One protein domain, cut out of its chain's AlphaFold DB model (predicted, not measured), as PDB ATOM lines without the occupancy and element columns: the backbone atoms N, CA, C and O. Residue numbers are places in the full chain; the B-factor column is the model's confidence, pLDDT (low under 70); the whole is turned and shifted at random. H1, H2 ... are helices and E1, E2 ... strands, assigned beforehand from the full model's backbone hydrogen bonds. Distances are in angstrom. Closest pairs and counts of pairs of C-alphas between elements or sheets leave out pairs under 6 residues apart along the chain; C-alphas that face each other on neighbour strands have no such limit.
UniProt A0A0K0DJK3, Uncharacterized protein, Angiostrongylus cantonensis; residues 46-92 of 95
ATOM      1  N   HIS A  46     154.257 194.084 142.758       67.62
ATOM      2  CA  HIS A  46     155.520 193.726 143.395       67.62
ATOM      3  C   HIS A  46     156.086 192.423 142.838       67.62
ATOM      4  O   HIS A  46     155.358 191.517 142.428       67.62
ATOM      5  N   LEU A  47     157.412 192.302 142.880       63.09
ATOM      6  CA  LEU A  47     158.065 191.027 142.633       63.09
ATOM      7  C   LEU A  47     157.849 190.131 143.860       63.09
ATOM      8  O   LEU A  47     158.256 190.453 144.980       63.09
ATOM      9  N   GLY A  48     157.122 189.039 143.669       62.91
ATOM     10  CA  GLY A  48     156.933 188.000 144.668       62.91
ATOM     11  C   GLY A  48     158.145 187.080 144.776       62.91
ATOM     12  O   GLY A  48     159.004 187.020 143.893       62.91
ATOM     13  N   VAL A  49     158.188 186.303 145.859       53.34
ATOM     14  CA  VAL A  49     159.170 185.224 146.009       53.34
ATOM     15  C   VAL A  49     158.891 184.161 144.943       53.34
ATOM     16  O   VAL A  49     157.778 183.648 144.851       53.34
ATOM     17  N   GLY A  50     159.890 183.871 144.103       55.91
ATOM     18  CA  GLY A  50     159.771 182.950 142.964       55.91
ATOM     19  C   GLY A  50     159.562 183.615 141.599       55.91
ATOM     20  O   GLY A  50     159.125 182.946 140.668       55.91
ATOM     21  N   GLY A  51     159.820 184.922 141.467       58.12
ATOM     22  CA  GLY A  51     159.781 185.622 140.173       58.12
ATOM     23  C   GLY A  51     158.371 185.871 139.623       58.12
ATOM     24  O   GLY A  51     158.222 186.383 138.515       58.12
ATOM     25  N   LYS A  52     157.330 185.536 140.395       62.22
ATOM     26  CA  LYS A  52     155.935 185.832 140.058       62.22
ATOM     27  C   LYS A  52     155.616 187.280 140.400       62.22
ATOM     28  O   LYS A  52     155.902 187.743 141.501       62.22
ATOM     29  N   ILE A  53     154.998 187.973 139.457       62.12
ATOM     30  CA  ILE A  53     154.532 189.347 139.629       62.12
ATOM     31  C   ILE A  53     153.209 189.275 140.382       62.12
ATOM     32  O   ILE A  53     152.253 188.653 139.921       62.12
ATOM     33  N   LEU A  54     153.190 189.847 141.578       66.25
ATOM     34  CA  LEU A  54     152.056 189.821 142.487       66.25
ATOM     35  C   LEU A  54     151.480 191.226 142.629       66.25
ATOM     36  O   LEU A  54     152.194 192.225 142.542       66.25
ATOM     37  N   LEU A  55     150.175 191.307 142.860       67.75
ATOM     38  CA  LEU A  55     149.528 192.572 143.172       67.75
ATOM     39  C   LEU A  55     150.014 193.070 144.537       67.75
ATOM     40  O   LEU A  55     150.142 192.284 145.476       67.75
ATOM     41  N   ARG A  56     150.283 194.371 144.654       66.38
ATOM     42  CA  ARG A  56     150.779 194.995 145.880       66.38
ATOM     43  C   ARG A  56     149.780 194.810 147.015       66.38
ATOM     44  O   ARG A  56     148.693 195.382 147.020       66.38
ATOM     45  N   LEU A  57     150.181 193.990 147.978       68.62
ATOM     46  CA  LEU A  57     149.481 193.822 149.240       68.62
ATOM     47  C   LEU A  57     149.798 195.012 150.157       68.62
ATOM     48  O   LEU A  57     150.889 195.588 150.053       68.62
ATOM     49  N   PRO A  58     148.879 195.389 151.063       70.44
ATOM     50  CA  PRO A  58     149.158 196.437 152.033       70.44
ATOM     51  C   PRO A  58     150.365 196.060 152.902       70.44
ATOM     52  O   PRO A  58     150.607 194.881 153.191       70.44
ATOM     53  N   GLU A  59     151.142 197.063 153.314       74.25
ATOM     54  CA  GLU A  59     152.291 196.857 154.199       74.25
ATOM     55  C   GLU A  59     151.844 196.179 155.504       74.25
ATOM     56  O   GLU A  59     150.802 196.498 156.071       74.25
ATOM     57  N   GLY A  60     152.614 195.193 155.963       69.56
ATOM     58  CA  GLY A  60     152.277 194.361 157.118       69.56
ATOM     59  C   GLY A  60     151.481 193.092 156.792       69.56
ATOM     60  O   GLY A  60     151.346 192.237 157.671       69.56
ATOM     61  N   THR A  61     151.015 192.904 155.550       74.62
ATOM     62  CA  THR A  61     150.323 191.665 155.149       74.62
ATOM     63  C   THR A  61     151.239 190.453 155.301       74.62
ATOM     64  O   THR A  61     152.365 190.451 154.805       74.62
ATOM     65  N   ARG A  62     150.761 189.399 155.969       72.00
ATOM     66  CA  ARG A  62     151.490 188.132 156.095       72.00
ATOM     67  C   ARG A  62     151.154 187.209 154.931       72.00
ATOM     68  O   ARG A  62     149.991 186.884 154.721       72.00
ATOM     69  N   VAL A  63     152.179 186.758 154.216       72.12
ATOM     70  CA  VAL A  63     152.079 185.739 153.165       72.12
ATOM     71  C   VAL A  63     152.914 184.544 153.616       72.12
ATOM     72  O   VAL A  63     154.139 184.527 153.473       72.12
ATOM     73  N   GLY A  64     152.258 183.571 154.253       77.81
ATOM     74  CA  GLY A  64     152.940 182.476 154.946       77.81
ATOM     75  C   GLY A  64     153.856 183.002 156.059       77.81
ATOM     76  O   GLY A  64     153.408 183.713 156.957       77.81
ATOM     77  N   ASN A  65     155.151 182.689 155.967       76.69
ATOM     78  CA  ASN A  65     156.175 183.121 156.931       76.69
ATOM     79  C   ASN A  65     156.783 184.500 156.619       76.69
ATOM     80  O   ASN A  65     157.681 184.949 157.333       76.69
ATOM     81  N   LEU A  66     156.338 185.160 155.546       75.75
ATOM     82  CA  LEU A  66     156.876 186.436 155.083       75.75
ATOM     83  C   LEU A  66     155.913 187.582 155.392       75.75
ATOM     84  O   LEU A  66     154.696 187.401 155.409       75.75
ATOM     85  N   ILE A  67     156.465 188.771 155.617       75.56
ATOM     86  CA  ILE A  67     155.714 190.007 155.851       75.56
ATOM     87  C   ILE A  67     155.928 190.947 154.671       75.56
ATOM     88  O   ILE A  67     157.043 191.093 154.167       75.56
ATOM     89  N   MET A  68     154.848 191.592 154.242       77.62
ATOM     90  CA  MET A  68     154.860 192.581 153.180       77.62
ATOM     91  C   MET A  68     155.481 193.890 153.667       77.62
ATOM     92  O   MET A  68     154.954 194.541 154.566       77.62
ATOM     93  N   GLY A  69     156.616 194.273 153.090       73.50
ATOM     94  CA  GLY A  69     157.247 195.571 153.302       73.50
ATOM     95  C   GLY A  69     156.985 196.561 152.188       73.50
ATOM     96  O   GLY A  69     156.430 196.211 151.151       73.50
ATOM     97  N   LYS A  70     157.532 197.766 152.363       69.62
ATOM     98  CA  LYS A  70     157.530 198.828 151.351       69.62
ATOM     99  C   LYS A  70     157.991 198.369 149.962       69.62
ATOM    100  O   LYS A  70     157.436 198.810 148.963       69.62
ATOM    101  N   TYR A  71     158.986 197.479 149.912       65.06
ATOM    102  CA  TYR A  71     159.642 197.047 148.671       65.06
ATOM    103  C   TYR A  71     159.396 195.583 148.293       65.06
ATOM    104  O   TYR A  71     159.841 195.150 147.237       65.06
ATOM    105  N   GLY A  72     158.738 194.788 149.139       71.56
ATOM    106  CA  GLY A  72     158.675 193.349 148.895       71.56
ATOM    107  C   GLY A  72     158.485 192.509 150.146       71.56
ATOM    108  O   GLY A  72     158.438 193.019 151.269       71.56
ATOM    109  N   LEU A  73     158.292 191.208 149.924       74.31
ATOM    110  CA  LEU A  73     158.090 190.236 150.992       74.31
ATOM    111  C   LEU A  73     159.436 189.945 151.643       74.31
ATOM    112  O   LEU A  73     160.402 189.621 150.957       74.31
ATOM    113  N   TYR A  74     159.495 190.030 152.965       72.38
ATOM    114  CA  TYR A  74     160.702 189.729 153.722       72.38
ATOM    115  C   TYR A  74     160.408 188.778 154.879       72.38
ATOM    116  O   TYR A  74     159.302 188.732 155.419       72.38
ATOM    117  N   GLY A  75     161.425 188.026 155.297       77.94
ATOM    118  CA  GLY A  75     161.349 187.230 156.517       77.94
ATOM    119  C   GLY A  75     161.416 188.138 157.753       77.94
ATOM    120  O   GLY A  75     162.332 188.960 157.836       77.94
ATOM    121  N   PRO A  76     160.515 187.997 158.745       74.88
ATOM    122  CA  PRO A  76     160.493 188.858 159.933       74.88
ATOM    123  C   PRO A  76     161.802 188.805 160.731       74.88
ATOM    124  O   PRO A  76     162.226 189.804 161.307       74.88
ATOM    125  N   VAL A  77     162.469 187.648 160.736       78.38
ATOM    126  CA  VAL A  77     163.773 187.461 161.385       78.38
ATOM    127  C   VAL A  77     164.867 188.240 160.655       78.38
ATOM    128  O   VAL A  77     165.679 188.904 161.296       78.38
ATOM    129  N   LEU A  78     164.871 188.193 159.319       72.19
ATOM    130  CA  LEU A  78     165.858 188.895 158.500       72.19
ATOM    131  C   LEU A  78     165.710 190.413 158.650       72.19
ATOM    132  O   LEU A  78     166.703 191.118 158.774       72.19
ATOM    133  N   ARG A  79     164.465 190.904 158.714       76.00
ATOM    134  CA  ARG A  79     164.187 192.334 158.871       76.00
ATOM    135  C   ARG A  79     164.738 192.901 160.168       76.00
ATOM    136  O   ARG A  79     165.403 193.925 160.130       76.00
ATOM    137  N   LYS A  80     164.541 192.200 161.289       78.69
ATOM    138  CA  LYS A  80     165.102 192.615 162.581       78.69
ATOM    139  C   LYS A  80     166.625 192.731 162.527       78.69
ATOM    140  O   LYS A  80     167.162 193.704 163.029       78.69
ATOM    141  N   LYS A  81     167.308 191.775 161.886       78.38
ATOM    142  CA  LYS A  81     168.771 191.813 161.730       78.38
ATOM    143  C   LYS A  81     169.226 193.005 160.892       78.38
ATOM    144  O   LYS A  81     170.152 193.693 161.299       78.38
ATOM    145  N   VAL A  82     168.560 193.257 159.764       78.56
ATOM    146  CA  VAL A  82     168.854 194.415 158.908       78.56
ATOM    147  C   VAL A  82     168.622 195.715 159.672       78.56
ATOM    148  O   VAL A  82     169.509 196.554 159.696       78.56
ATOM    149  N   ASP A  83     167.489 195.857 160.361       81.25
ATOM    150  CA  ASP A  83     167.178 197.070 161.120       81.25
ATOM    151  C   ASP A  83     168.185 197.297 162.265       81.25
ATOM    152  O   ASP A  83     168.607 198.429 162.498       81.25
ATOM    153  N   THR A  84     168.603 196.239 162.969       83.19
ATOM    154  CA  THR A  84     169.651 196.320 164.000       83.19
ATOM    155  C   THR A  84     170.998 196.716 163.403       83.19
ATOM    156  O   THR A  84     171.661 197.591 163.948       83.19
ATOM    157  N   PHE A  85     171.386 196.118 162.276       78.81
ATOM    158  CA  PHE A  85     172.638 196.439 161.596       78.81
ATOM    159  C   PHE A  85     172.644 197.879 161.067       78.81
ATOM    160  O   PHE A  85     173.597 198.614 161.289       78.81
ATOM    161  N   SER A  86     171.552 198.334 160.445       78.75
ATOM    162  CA  SER A  86     171.407 199.721 159.992       78.75
ATOM    163  C   SER A  86     171.477 200.715 161.150       78.75
ATOM    164  O   SER A  86     172.111 201.756 161.014       78.75
ATOM    165  N   LYS A  87     170.868 200.396 162.299       84.94
ATOM    166  CA  LYS A  87     170.996 201.220 163.509       84.94
ATOM    167  C   LYS A  87     172.432 201.253 164.023       84.94
ATOM    168  O   LYS A  87     172.922 202.335 164.314       84.94
ATOM    169  N   ALA A  88     173.118 200.112 164.064       80.69
ATOM    170  CA  ALA A  88     174.517 200.046 164.485       80.69
ATOM    171  C   ALA A  88     175.438 200.882 163.576       80.69
ATOM    172  O   ALA A  88     176.266 201.640 164.079       80.69
ATOM    173  N   LEU A  89     175.230 200.828 162.253       80.25
ATOM    174  CA  LEU A  89     175.954 201.666 161.293       80.25
ATOM    175  C   LEU A  89     175.690 203.164 161.501       80.25
ATOM    176  O   LEU A  89     176.625 203.958 161.459       80.25
ATOM    177  N   LEU A  90     174.433 203.558 161.741       81.00
ATOM    178  CA  LEU A  90     174.078 204.957 162.023       81.00
ATOM    179  C   LEU A  90     174.658 205.451 163.353       81.00
ATOM    180  O   LEU A  90     175.026 206.615 163.467       81.00
ATOM    181  N   GLU A  91     174.770 204.566 164.342       83.94
ATOM    182  CA  GLU A  91     175.423 204.837 165.626       83.94
ATOM    183  C   GLU A  91     176.962 204.850 165.525       83.94
ATOM    184  O   GLU A  91     177.641 205.055 166.530       83.94
ATOM    185  N   GLY A  92     177.533 204.628 164.332       77.06
ATOM    186  CA  GLY A  92     178.982 204.586 164.112       77.06
ATOM    187  C   GLY A  92     179.670 203.378 164.756       77.06
ATOM    188  O   GLY A  92     180.896 203.341 164.859       77.06
TER     189      GLY A  92
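What this domain is: This is residues 46 to 92 of the 95 residues of an uncharacterized protein of Angiostrongylus cantonensis (UniProt A0A0K0DJK3). A small two-stranded hairpin, E2 and E3, sits between a looped stretch, residues 46 to 65 with the short strand E1, towards one end of the long axis and a single helix, H1, towards the other, where residues 80 to 92, of which 80 to 90 belong to H1, stick out as an arm. The printed part has 47 residues, with E1, E2, E3 and H1 in that order, class mixed. It is loose, radius of gyration of the C-alphas 12.5 A, spanning 38 by 19 by 16 A, and the arm makes the length.

Where its parts are: E1 is residues 53 to 55, from C-alpha 53 at (154.532, 189.347, 139.629). E2 is residues 66 to 69 and E3 residues 72 to 74. H1, residues 76 to 90, is 21.2 A long and ends at C-alpha 90 (174.078, 204.957, 162.023).

How they stand to each other: Residues 46 to 47 pair antiparallel with residues 53 to 54 of E1. E1 is apart from E2, E3 and H1. E2 and E3 are an antiparallel hairpin, with N 67 and O 74 2.8 A apart, within hydrogen-bond range. The closest C-alphas of E2 and H1, those of Ile 67 and Pro 76, are 6.4 A apart. In H1 every O i to N i+4 pair is within hydrogen-bond range.

The domain as a whole: The C-alphas farthest apart, of Lys 52 and Gly 92, are 38.2 A apart. The printed part has no cut and no long link. Residues 46 to 57, 60 and 70 to 71 have pLDDT under 70.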